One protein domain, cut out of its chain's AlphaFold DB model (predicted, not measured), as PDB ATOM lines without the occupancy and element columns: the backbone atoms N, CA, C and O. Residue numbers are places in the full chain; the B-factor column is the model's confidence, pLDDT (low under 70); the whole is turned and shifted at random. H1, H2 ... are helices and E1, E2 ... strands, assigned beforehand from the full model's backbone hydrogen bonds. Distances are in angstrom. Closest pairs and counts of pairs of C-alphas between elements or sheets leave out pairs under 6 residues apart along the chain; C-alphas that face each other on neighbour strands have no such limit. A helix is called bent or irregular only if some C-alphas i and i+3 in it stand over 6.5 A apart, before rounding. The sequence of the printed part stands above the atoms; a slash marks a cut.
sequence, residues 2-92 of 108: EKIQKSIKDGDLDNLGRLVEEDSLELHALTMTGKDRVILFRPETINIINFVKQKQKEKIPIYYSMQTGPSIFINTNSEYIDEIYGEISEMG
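AT A GLANCE: This is residues 2 to 92 of the 108 residues of a protein of uncultured marine thaumarchaeote KM3_84_F03 (UniProt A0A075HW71). A small two-stranded hairpin, E1 and E2, sits in the middle of a flat model, with the long helix H2 packed beside E1 and H3 packed on E1 from another side. H1 folds back along the first part of H2, and H4 lies beyond H3 and E2. The 91 printed residues, mostly helix, run H1 H2 H3 E1 E2 H4, with an antiparallel sheet; they are compact, radius of gyration of the C-alphas 14.0 A, spans 42 by 38 by 19 A.

HOW THE PARTS SIT: E1, residues 62 to 66, and E2, 72 to 76, form a hairpin; N 63 and O 75 are 2.9 A apart, within hydrogen-bond range. The closest C-alphas of H2, residues 13 to 33, and E1 are those of Gly 17 and Tyr 63, 5.1 A. For H3, residues 43 to 57, and E1 they are Val 52 and Ile 62, 6.1 A. H4, residues 78 to 90, is close to H3 but not clearly touching, C-alphas of Ile 48 and Ile 88 at 7.9 A. H1, residues 2 to 10, and H2 form a helical hairpin; they touch, closest C-alphas Ser 7 and Leu 16, 5.3 A, by residues 13 to 19 of H2 alone, at a shallow tilt of 31 degrees, opposite ways. Every O i to N i+4 pair is within hydrogen-bond range in H1, H2 and H3, and 7 of 9 in H4.

IN THESE COORDINATES: H1 begins at C-alpha 2 (180.024, 205.800, 206.559) and H4 ends at C-alpha 90 (198.939, 236.397, 218.280). H2 is 29.9 A long, H3 21.4 A and H4 19.5 A; H4 is irregular, C-alphas 79 and 82 being 7.4 A apart.

THE WHOLE: The C-alphas farthest apart, Lys 35 and Glu 79, are 42.6 A apart. The printed part has no cut, no link is long, and no printed residue is under 70 in pLDDT.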
ATOM      1  N   GLU A   2     180.687 205.469 207.842       87.69
ATOM      2  CA  GLU A   2     180.024 205.800 206.559       87.69
ATOM      3  C   GLU A   2     179.790 207.305 206.351       87.69
ATOM      4  O   GLU A   2     180.052 207.826 205.271       87.69
ATOM      5  N   LYS A   3     179.372 208.023 207.405       91.25
ATOM      6  CA  LYS A   3     179.145 209.477 207.353       91.25
ATOM      7  C   LYS A   3     180.423 210.264 207.041       91.25
ATOM      8  O   LYS A   3     180.403 211.086 206.140       91.25
ATOM      9  N   ILE A   4     181.532 209.953 207.720       92.31
ATOM     10  CA  ILE A   4     182.842 210.592 207.492       92.31
ATOM     11  C   ILE A   4     183.311 210.358 206.054       92.31
ATOM     12  O   ILE A   4     183.679 211.298 205.357       92.31
ATOM     13  N   GLN A   5     183.253 209.109 205.580       93.81
ATOM     14  CA  GLN A   5     183.650 208.779 204.210       93.81
ATOM     15  C   GLN A   5     182.798 209.510 203.171       93.81
ATOM     16  O   GLN A   5     183.322 209.944 202.147       93.81
ATOM     17  N   LYS A   6     181.494 209.642 203.428       96.38
ATOM     18  CA  LYS A   6     180.594 210.408 202.572       96.38
ATOM     19  C   LYS A   6     180.975 211.890 202.549       96.38
ATOM     20  O   LYS A   6     181.154 212.419 201.461       96.38
ATOM     21  N   SER A   7     181.185 212.518 203.706       95.81
ATOM     22  CA  SER A   7     181.590 213.929 203.784       95.81
ATOM     23  C   SER A   7     182.894 214.205 203.033       95.81
ATOM     24  O   SER A   7     182.982 215.186 202.304       95.81
ATOM     25  N   ILE A   8     183.877 213.301 203.128       93.88
ATOM     26  CA  ILE A   8     185.134 213.407 202.369       93.88
ATOM     27  C   ILE A   8     184.873 213.340 200.858       93.88
ATOM     28  O   ILE A   8     185.385 214.169 200.113       93.88
ATOM     29  N   LYS A   9     184.080 212.365 200.394       95.69
ATOM     30  CA  LYS A   9     183.765 212.203 198.962       95.69
ATOM     31  C   LYS A   9     182.988 213.387 198.391       95.69
ATOM     32  O   LYS A   9     183.190 213.727 197.231       95.69
ATOM     33  N   ASP A  10     182.121 213.984 199.199       96.38
ATOM     34  CA  ASP A  10     181.273 215.103 198.797       96.38
ATOM     35  C   ASP A  10     181.978 216.468 198.946       96.38
ATOM     36  O   ASP A  10     181.419 217.482 198.536       96.38
ATOM     37  N   GLY A  11     183.187 216.516 199.525       93.88
ATOM     38  CA  GLY A  11     183.885 217.772 199.822       93.88
ATOM     39  C   GLY A  11     183.195 218.620 200.898       93.88
ATOM     40  O   GLY A  11     183.376 219.833 200.942       93.88
ATOM     41  N   ASP A  12     182.390 217.995 201.757       95.69
ATOM     42  CA  ASP A  12     181.601 218.644 202.805       95.69
ATOM     43  C   ASP A  12     182.436 218.768 204.087       95.69
ATOM     44  O   ASP A  12     182.362 217.928 204.996       95.69
ATOM     45  N   LEU A  13     183.282 219.805 204.125       94.44
ATOM     46  CA  LEU A  13     184.133 220.089 205.281       94.44
ATOM     47  C   LEU A  13     183.302 220.341 206.539       94.44
ATOM     48  O   LEU A  13     183.702 219.900 207.612       94.44
ATOM     49  N   ASP A  14     182.147 220.993 206.423       95.56
ATOM     50  CA  ASP A  14     181.362 221.381 207.590       95.56
ATOM     51  C   ASP A  14     180.844 220.162 208.353       95.56
ATOM     52  O   ASP A  14     180.974 220.048 209.579       95.56
ATOM     53  N   ASN A  15     180.276 219.202 207.625       96.62
ATOM     54  CA  ASN A  15     179.793 217.973 208.233       96.62
ATOM     55  C   ASN A  15     180.948 217.069 208.681       96.62
ATOM     56  O   ASN A  15     180.856 216.461 209.749       96.62
ATOM     57  N   LEU A  16     182.036 216.993 207.903       96.81
ATOM     58  CA  LEU A  16     183.237 216.253 208.298       96.81
ATOM     59  C   LEU A  16     183.801 216.793 209.616       96.81
ATOM     60  O   LEU A  16     184.010 216.030 210.556       96.81
ATOM     61  N   GLY A  17     184.007 218.103 209.684       96.88
ATOM     62  CA  GLY A  17     184.565 218.804 210.826       96.88
ATOM     63  C   GLY A  17     183.737 218.599 212.087       96.88
ATOM     64  O   GLY A  17     184.281 218.192 213.109       96.88
ATOM     65  N   ARG A  18     182.409 218.744 211.995       96.81
ATOM     66  CA  ARG A  18     181.500 218.472 213.122       96.81
ATOM     67  C   ARG A  18     181.616 217.033 213.635       96.81
ATOM     68  O   ARG A  18     181.629 216.819 214.843       96.81
ATOM     69  N   LEU A  19     181.680 216.048 212.733       97.44
ATOM     70  CA  LEU A  19     181.821 214.636 213.113       97.44
ATOM     71  C   LEU A  19     183.168 214.357 213.791       97.44
ATOM     72  O   LEU A  19     183.232 213.557 214.716       97.44
ATOM     73  N   VAL A  20     184.236 215.006 213.330       96.50
ATOM     74  CA  VAL A  20     185.586 214.835 213.876       96.50
ATOM     75  C   VAL A  20     185.749 215.532 215.236       96.50
ATOM     76  O   VAL A  20     186.426 214.999 216.118       96.50
ATOM     77  N   GLU A  21     185.109 216.685 215.447       97.44
ATOM     78  CA  GLU A  21     185.044 217.331 216.766       97.44
ATOM     79  C   GLU A  21     184.290 216.457 217.776       97.44
ATOM     80  O   GLU A  21     184.744 216.287 218.908       97.44
ATOM     81  N   GLU A  22     183.161 215.876 217.358       96.94
ATOM     82  CA  GLU A  22     182.358 214.949 218.163       96.94
ATOM     83  C   GLU A  22     183.186 213.718 218.575       96.94
ATOM     84  O   GLU A  22     183.307 213.444 219.768       96.94
ATOM     85  N   ASP A  23     183.858 213.067 217.621       96.31
ATOM     86  CA  ASP A  23     184.753 211.921 217.865       96.31
ATOM     87  C   ASP A  23     185.902 212.266 218.832       96.31
ATOM     88  O   ASP A  23     186.200 211.518 219.768       96.31
ATOM     89  N   SER A  24     186.498 213.454 218.678       95.94
ATOM     90  CA  SER A  24     187.544 213.939 219.584       95.94
ATOM     91  C   SER A  24     187.014 214.084 221.016       95.94
ATOM     92  O   SER A  24     187.635 213.613 221.971       95.94
ATOM     93  N   LEU A  25     185.848 214.709 221.194       95.56
ATOM     94  CA  LEU A  25     185.235 214.874 222.515       95.56
ATOM     95  C   LEU A  25     184.841 213.533 223.145       95.56
ATOM     96  O   LEU A  25     185.043 213.356 224.348       95.56
ATOM     97  N   GLU A  26     184.329 212.586 222.358       96.12
ATOM     98  CA  GLU A  26     184.007 211.231 222.816       96.12
ATOM     99  C   GLU A  26     185.249 210.498 223.332       96.12
ATOM    100  O   GLU A  26     185.231 209.970 224.450       96.12
ATOM    101  N   LEU A  27     186.358 210.528 222.582       95.06
ATOM    102  CA  LEU A  27     187.633 209.958 223.021       95.06
ATOM    103  C   LEU A  27     188.074 210.555 224.364       95.06
ATOM    104  O   LEU A  27     188.453 209.832 225.293       95.06
ATOM    105  N   HIS A  28     187.995 211.877 224.507       94.44
ATOM    106  CA  HIS A  28     188.369 212.537 225.752       94.44
ATOM    107  C   HIS A  28     187.414 212.204 226.906       94.44
ATOM    108  O   HIS A  28     187.880 211.953 228.018       94.44
ATOM    109  N   ALA A  29     186.108 212.088 226.665       95.69
ATOM    110  CA  ALA A  29     185.157 211.633 227.677       95.69
ATOM    111  C   ALA A  29     185.462 210.197 228.142       95.69
ATOM    112  O   ALA A  29     185.444 209.914 229.344       95.69
ATOM    113  N   LEU A  30     185.811 209.297 227.216       95.56
ATOM    114  CA  LEU A  30     186.218 207.925 227.532       95.56
ATOM    115  C   LEU A  30     187.502 207.887 228.368       95.56
ATOM    116  O   LEU A  30     187.561 207.163 229.359       95.56
ATOM    117  N   THR A  31     188.517 208.683 228.020       94.62
ATOM    118  CA  THR A  31     189.768 208.729 228.802       94.62
ATOM    119  C   THR A  31     189.558 209.295 230.213       94.62
ATOM    120  O   THR A  31     190.075 208.726 231.179       94.62
ATOM    121  N   MET A  32     188.719 210.326 230.363       95.50
ATOM    122  CA  MET A  32     188.376 210.923 231.662       95.50
ATOM    123  C   MET A  32     187.559 209.984 232.557       95.50
ATOM    124  O   MET A  32     187.728 209.976 233.777       95.50
ATOM    125  N   THR A  33     186.665 209.190 231.966       96.81
ATOM    126  CA  THR A  33     185.788 208.257 232.698       96.81
ATOM    127  C   THR A  33     186.383 206.853 232.841       96.81
ATOM    128  O   THR A  33     185.905 206.055 233.653       96.81
ATOM    129  N   GLY A  34     187.467 206.562 232.118       95.44
ATOM    130  CA  GLY A  34     188.225 205.316 232.185       95.44
ATOM    131  C   GLY A  34     188.907 205.091 233.538       95.44
ATOM    132  O   GLY A  34     188.949 205.977 234.394       95.44
ATOM    133  N   LYS A  35     189.434 203.879 233.756       96.19
ATOM    134  CA  LYS A  35     189.980 203.416 235.050       96.19
ATOM    135  C   LYS A  35     190.985 204.389 235.678       96.19
ATOM    136  O   LYS A  35     190.893 204.649 236.873       96.19
ATOM    137  N   ASP A  36     191.876 204.946 234.863       94.94
ATOM    138  CA  ASP A  36     192.967 205.814 235.319       94.94
ATOM    139  C   ASP A  36     192.581 207.303 235.372       94.94
ATOM    140  O   ASP A  36     193.394 208.132 235.770       94.94
ATOM    141  N   ARG A  37     191.332 207.642 235.007       94.50
ATOM    142  CA  ARG A  37     190.759 208.998 235.088       94.50
ATOM    143  C   ARG A  37     191.648 210.061 234.430       94.50
ATOM    144  O   ARG A  37     191.910 211.117 235.007       94.50
ATOM    145  N   VAL A  38     192.142 209.768 233.230       93.31
ATOM    146  CA  VAL A  38     193.144 210.603 232.558       93.31
ATOM    147  C   VAL A  38     192.489 211.866 232.007       93.31
ATOM    148  O   VAL A  38     191.594 211.801 231.169       93.31
ATOM    149  N   ILE A  39     192.974 213.027 232.446       92.62
ATOM    150  CA  ILE A  39     192.559 214.336 231.933       92.62
ATOM    151  C   ILE A  39     193.691 214.885 231.066       92.62
ATOM    152  O   ILE A  39     194.753 215.240 231.569       92.62
ATOM    153  N   LEU A  40     193.460 214.933 229.754       90.06
ATOM    154  CA  LEU A  40     194.462 215.360 228.769       90.06
ATOM    155  C   LEU A  40     194.339 216.831 228.359       90.06
ATOM    156  O   LEU A  40     195.309 217.417 227.880       90.06
ATOM    157  N   PHE A  41     193.157 217.425 228.533       90.06
ATOM    158  CA  PHE A  41     192.937 218.831 228.214       90.06
ATOM    159  C   PHE A  41     193.795 219.722 229.103       90.06
ATOM    160  O   PHE A  41     193.775 219.601 230.329       90.06
ATOM    161  N   ARG A  42     194.510 220.653 228.472       91.31
ATOM    162  CA  ARG A  42     195.208 221.738 229.160       91.31
ATOM    163  C   ARG A  42     194.467 223.062 228.962       91.31
ATOM    164  O   ARG A  42     193.661 223.159 228.034       91.31
ATOM    165  N   PRO A  43     194.730 224.093 229.784       92.88
ATOM    166  CA  PRO A  43     194.145 225.419 229.584       92.88
ATOM    167  C   PRO A  43     194.320 225.947 228.152       92.88
ATOM    168  O   PRO A  43     193.384 226.486 227.568       92.88
ATOM    169  N   GLU A  44     195.482 225.706 227.549       92.56
ATOM    170  CA  GLU A  44     195.806 226.072 226.170       92.56
ATOM    171  C   GLU A  44     194.870 225.396 225.163       92.56
ATOM    172  O   GLU A  44     194.347 226.039 224.257       92.56
ATOM    173  N   THR A  45     194.590 224.107 225.366       92.69
ATOM    174  CA  THR A  45     193.642 223.344 224.550       92.69
ATOM    175  C   THR A  45     192.244 223.957 224.611       92.69
ATOM    176  O   THR A  45     191.596 224.138 223.584       92.69
ATOM    177  N   ILE A  46     191.785 224.319 225.813       93.62
ATOM    178  CA  ILE A  46     190.470 224.942 226.007       93.62
ATOM    179  C   ILE A  46     190.408 226.318 225.332       93.62
ATOM    180  O   ILE A  46     189.395 226.645 224.713       93.62
ATOM    181  N   ASN A  47     191.490 227.102 225.394       95.88
ATOM    182  CA  ASN A  47     191.576 228.395 224.712       95.88
ATOM    183  C   ASN A  47     191.418 228.245 223.196       95.88
ATOM    184  O   ASN A  47     190.628 228.972 222.596       95.88
ATOM    185  N   ILE A  48     192.094 227.264 222.590       96.62
ATOM    186  CA  ILE A  48     191.961 226.993 221.154       96.62
ATOM    187  C   ILE A  48     190.554 226.486 220.796       96.62
ATOM    188  O   ILE A  48     189.980 226.938 219.810       96.62
ATOM    189  N   ILE A  49     189.941 225.613 221.601       96.44
ATOM    190  CA  ILE A  49     188.555 225.166 221.359       96.44
ATOM    191  C   ILE A  49     187.579 226.353 221.400       96.44
ATOM    192  O   ILE A  49     186.659 226.440 220.586       96.44
ATOM    193  N   ASN A  50     187.763 227.283 222.339       97.62
ATOM    194  CA  ASN A  50     186.929 228.482 222.426       97.62
ATOM    195  C   ASN A  50     187.132 229.413 221.226       97.62
ATOM    196  O   ASN A  50     186.149 229.940 220.708       97.62
ATOM    197  N   PHE A  51     188.373 229.558 220.763       98.06
ATOM    198  CA  PHE A  51     188.709 230.275 219.536       98.06
ATOM    199  C   PHE A  51     188.002 229.673 218.311       98.06
ATOM    200  O   PHE A  51     187.302 230.385 217.591       98.06
ATOM    201  N   VAL A  52     188.067 228.348 218.132       98.19
ATOM    202  CA  VAL A  52     187.356 227.643 217.050       98.19
ATOM    203  C   VAL A  52     185.852 227.915 217.115       98.19
ATOM    204  O   VAL A  52     185.248 228.325 216.126       98.19
ATOM    205  N   LYS A  53     185.242 227.794 218.301       97.94
ATOM    206  CA  LYS A  53     183.811 228.086 218.496       97.94
ATOM    207  C   LYS A  53     183.447 229.538 218.194       97.94
ATOM    208  O   LYS A  53     182.327 229.801 217.756       97.94
ATOM    209  N   GLN A  54     184.333 230.491 218.478       98.38
ATOM    210  CA  GLN A  54     184.119 231.893 218.130       98.38
ATOM    211  C   GLN A  54     184.099 232.066 216.609       98.38
ATOM    212  O   GLN A  54     183.125 232.588 216.070       98.38
ATOM    213  N   LYS A  55     185.105 231.540 215.915       98.19
ATOM    214  CA  LYS A  55     185.216 231.616 214.456       98.19
ATOM    215  C   LYS A  55     184.066 230.924 213.722       98.19
ATOM    216  O   LYS A  55     183.527 231.462 212.758       98.19
ATOM    217  N   GLN A  56     183.576 229.801 214.243       97.88
ATOM    218  CA  GLN A  56     182.362 229.151 213.732       97.88
ATOM    219  C   GLN A  56     181.117 230.060 213.832       97.88
ATOM    220  O   GLN A  56     180.268 230.056 212.935       97.88
ATOM    221  N   LYS A  57     180.987 230.882 214.890       97.94
ATOM    222  CA  LYS A  57     179.894 231.876 214.999       97.94
ATOM    223  C   LYS A  57     180.022 232.977 213.947       97.94
ATOM    224  O   LYS A  57     179.001 233.457 213.459       97.94
ATOM    225  N   GLU A  58     181.253 233.316 213.577       97.44
ATOM    226  CA  GLU A  58     181.605 234.242 212.492       97.44
ATOM    227  C   GLU A  58     181.469 233.606 211.096       97.44
ATOM    228  O   GLU A  58     181.733 234.263 210.096       97.44
ATOM    229  N   LYS A  59     180.979 232.357 211.012       96.31
ATOM    230  CA  LYS A  59     180.772 231.588 209.771       96.31
ATOM    231  C   LYS A  59     182.058 231.182 209.051       96.31
ATOM    232  O   LYS A  59     182.002 230.834 207.875       96.31
ATOM    233  N   ILE A  60     183.182 231.153 209.761       97.62
ATOM    234  CA  ILE A  60     184.428 230.589 209.244       97.62
ATOM    235  C   ILE A  60     184.383 229.059 209.421       97.62
ATOM    236  O   ILE A  60     184.122 228.593 210.537       97.62
ATOM    237  N   PRO A  61     184.618 228.262 208.357       96.81
ATOM    238  CA  PRO A  61     184.627 226.802 208.414       96.81
ATOM    239  C   PRO A  61     185.933 226.320 209.052       96.81
ATOM    240  O   PRO A  61     186.917 226.012 208.378       96.81
ATOM    241  N   ILE A  62     185.959 226.308 210.380       98.44
ATOM    242  CA  ILE A  62     187.095 225.878 211.193       98.44
ATOM    243  C   ILE A  62     186.630 224.831 212.198       98.44
ATOM    244  O   ILE A  62     185.596 224.987 212.848       98.44
ATOM    245  N   TYR A  63     187.416 223.769 212.321       98.38
ATOM    246  CA  TYR A  63     187.115 222.617 213.160       98.38
ATOM    247  C   TYR A  63     188.381 222.113 213.834       98.38
ATOM    248  O   TYR A  63     189.473 222.253 213.280       98.38
ATOM    249  N   TYR A  64     188.253 221.482 214.997       97.50
ATOM    250  CA  TYR A  64     189.394 220.849 215.659       97.50
ATOM    251  C   TYR A  64     189.321 219.324 215.652       97.50
ATOM    252  O   TYR A  64     188.255 218.716 215.601       97.50
ATOM    253  N   SER A  65     190.489 218.695 215.731       96.31
ATOM    254  CA  SER A  65     190.607 217.278 216.043       96.31
ATOM    255  C   SER A  65     191.726 217.032 217.041       96.31
ATOM    256  O   SER A  65     192.712 217.777 217.107       96.31
ATOM    257  N   MET A  66     191.546 216.010 217.873       94.44
ATOM    258  CA  MET A  66     192.460 215.702 218.964       94.44
ATOM    259  C   MET A  66     192.633 214.198 219.142       94.44
ATOM    260  O   MET A  66     191.773 213.399 218.785       94.44
ATOM    261  N   GLN A  67     193.779 213.824 219.700       91.88
ATOM    262  CA  GLN A  67     194.122 212.449 220.054       91.88
ATOM    263  C   GLN A  67     194.549 212.408 221.525       91.88
ATOM    264  O   GLN A  67     194.314 213.340 222.288       91.88
ATOM    265  N   THR A  68     195.237 211.355 221.951       86.12
ATOM    266  CA  THR A  68     195.657 211.171 223.349       86.12
ATOM    267  C   THR A  68     196.817 212.076 223.809       86.12
ATOM    268  O   THR A  68     197.367 211.874 224.891       86.12
ATOM    269  N   GLY A  69     197.198 213.077 223.011       81.31
ATOM    270  CA  GLY A  69     198.262 214.037 223.310       81.31
ATOM    271  C   GLY A  69     197.746 215.466 223.523       81.31
ATOM    272  O   GLY A  69     196.567 215.740 223.326       81.31
ATOM    273  N   PRO A  70     198.630 216.407 223.908       77.94
ATOM    274  CA  PRO A  70     198.255 217.807 224.123       77.94
ATOM    275  C   PRO A  70     198.070 218.597 222.819       77.94
ATOM    276  O   PRO A  70     197.591 219.729 222.856       77.94
ATOM    277  N   SER A  71     198.493 218.035 221.684       88.50
ATOM    278  CA  SER A  71     198.421 218.686 220.379       88.50
ATOM    279  C   SER A  71     196.986 218.730 219.865       88.50
ATOM    280  O   SER A  71     196.273 217.728 219.897       88.50
ATOM    281  N   ILE A  72     196.602 219.889 219.337       94.00
ATOM    282  CA  ILE A  72     195.325 220.120 218.669       94.00
ATOM    283  C   ILE A  72     195.581 220.366 217.186       94.00
ATOM    284  O   ILE A  72     196.478 221.127 216.822       94.00
ATOM    285  N   PHE A  73     194.808 219.704 216.334       95.88
ATOM    286  CA  PHE A  73     194.830 219.937 214.897       95.88
ATOM    287  C   PHE A  73     193.668 220.847 214.540       95.88
ATOM    288  O   PHE A  73     192.541 220.606 214.966       95.88
ATOM    289  N   ILE A  74     193.953 221.878 213.753       97.38
ATOM    290  CA  ILE A  74     192.956 222.813 213.244       97.38
ATOM    291  C   ILE A  74     192.766 222.536 211.761       97.38
ATOM    292  O   ILE A  74     193.726 222.545 210.994       97.38
ATOM    293  N   ASN A  75     191.523 222.266 211.382       96.69
ATOM    294  CA  ASN A  75     191.118 221.902 210.036       96.69
ATOM    295  C   ASN A  75     190.225 223.014 209.487       96.69
ATOM    296  O   ASN A  75     189.230 223.384 210.109       96.69
ATOM    297  N   THR A  76     190.589 223.550 208.329       97.44
ATOM    298  CA  THR A  76     189.850 224.604 207.634       97.44
ATOM    299  C   THR A  76     190.116 224.512 206.131       97.44
ATOM    300  O   THR A  76     190.982 223.741 205.706       97.44
ATOM    301  N   ASN A  77     189.402 225.294 205.324       95.25
ATOM    302  CA  ASN A  77     189.751 225.448 203.918       95.25
ATOM    303  C   ASN A  77     191.022 226.296 203.758       95.25
ATOM    304  O   ASN A  77     191.339 227.148 204.591       95.25
ATOM    305  N   SER A  78     191.740 226.074 202.655       94.62
ATOM    306  CA  SER A  78     193.034 226.703 202.378       94.62
ATOM    307  C   SER A  78     193.001 228.232 202.431       94.62
ATOM    308  O   SER A  78     193.981 228.840 202.854       94.62
ATOM    309  N   GLU A  79     191.887 228.857 202.038       96.38
ATOM    310  CA  GLU A  79     191.725 230.312 202.036       96.38
ATOM    311  C   GLU A  79     191.757 230.951 203.434       96.38
ATOM    312  O   GLU A  79     192.093 232.128 203.537       96.38
ATOM    313  N   TYR A  80     191.477 230.194 204.502       97.00
ATOM    314  CA  TYR A  80     191.486 230.704 205.881       97.00
ATOM    315  C   TYR A  80     192.778 230.385 206.645       97.00
ATOM    316  O   TYR A  80     192.961 230.864 207.764       97.00
ATOM    317  N   ILE A  81     193.686 229.579 206.076       96.56
ATOM    318  CA  ILE A  81     194.871 229.077 206.793       96.56
ATOM    319  C   ILE A  81     195.743 230.219 207.326       96.56
ATOM    320  O   ILE A  81     196.183 230.153 208.473       96.56
ATOM    321  N   ASP A  82     196.013 231.245 206.518       97.00
ATOM    322  CA  ASP A  82     196.919 232.326 206.919       97.00
ATOM    323  C   ASP A  82     196.302 233.254 207.974       97.00
ATOM    324  O   ASP A  82     197.000 233.641 208.911       97.00
ATOM    325  N   GLU A  83     194.999 233.548 207.872       97.25
ATOM    326  CA  GLU A  83     194.253 234.303 208.891       97.25
ATOM    327  C   GLU A  83     194.282 233.562 210.233       97.25
ATOM    328  O   GLU A  83     194.754 234.090 211.238       97.25
ATOM    329  N   ILE A  84     193.856 232.295 210.232       97.69
ATOM    330  CA  ILE A  84     193.783 231.465 211.440       97.69
ATOM    331  C   ILE A  84     195.170 231.279 212.063       97.69
ATOM    332  O   ILE A  84     195.316 231.343 213.284       97.69
ATOM    333  N   TYR A  85     196.201 231.057 211.244       97.69
ATOM    334  CA  TYR A  85     197.574 230.937 211.724       97.69
ATOM    335  C   TYR A  85     198.058 232.222 212.404       97.69
ATOM    336  O   TYR A  85     198.688 232.147 213.462       97.69
ATOM    337  N   GLY A  86     197.769 233.383 211.806       97.81
ATOM    338  CA  GLY A  86     198.104 234.687 212.373       97.81
ATOM    339  C   GLY A  86     197.474 234.876 213.748       97.81
ATOM    340  O   GLY A  86     198.184 235.121 214.719       97.81
ATOM    341  N   GLU A  87     196.170 234.638 213.860       97.75
ATOM    342  CA  GLU A  87     195.441 234.811 215.119       97.75
ATOM    343  C   GLU A  87     195.891 233.831 216.212       97.75
ATOM    344  O   GLU A  87     196.111 234.231 217.354       97.75
ATOM    345  N   ILE A  88     196.127 232.557 215.874       96.88
ATOM    346  CA  ILE A  88     196.684 231.576 216.824       96.88
ATOM    347  C   ILE A  88     198.084 232.003 217.299       96.88
ATOM    348  O   ILE A  88     198.421 231.829 218.475       96.88
ATOM    349  N   SER A  89     198.893 232.581 216.410       96.25
ATOM    350  CA  SER A  89     200.226 233.086 216.755       96.25
ATOM    351  C   SER A  89     200.149 234.312 217.671       96.25
ATOM    352  O   SER A  89     200.907 234.402 218.636       96.25
ATOM    353  N   GLU A  90     199.207 235.228 217.426       97.19
ATOM    354  CA  GLU A  90     198.939 236.397 218.280       97.19
ATOM    355  C   GLU A  90     198.447 236.007 219.680       97.19
ATOM    356  O   GLU A  90     198.784 236.664 220.665       97.19
ATOM    357  N   MET A  91     197.727 234.886 219.797       95.56
ATOM    358  CA  MET A  91     197.371 234.280 221.086       95.56
ATOM    359  C   MET A  91     198.579 233.680 221.836       95.56
ATOM    360  O   MET A  91     198.432 233.241 222.979       95.56
ATOM    361  N   GLY A  92     199.770 233.657 221.224       95.94
ATOM    362  CA  GLY A  92     201.017 233.175 221.823       95.94
ATOM    363  C   GLY A  92     201.292 231.683 221.620       95.94
ATOM    364  O   GLY A  92     202.146 231.125 222.312       95.94
TER     365      GLY A  92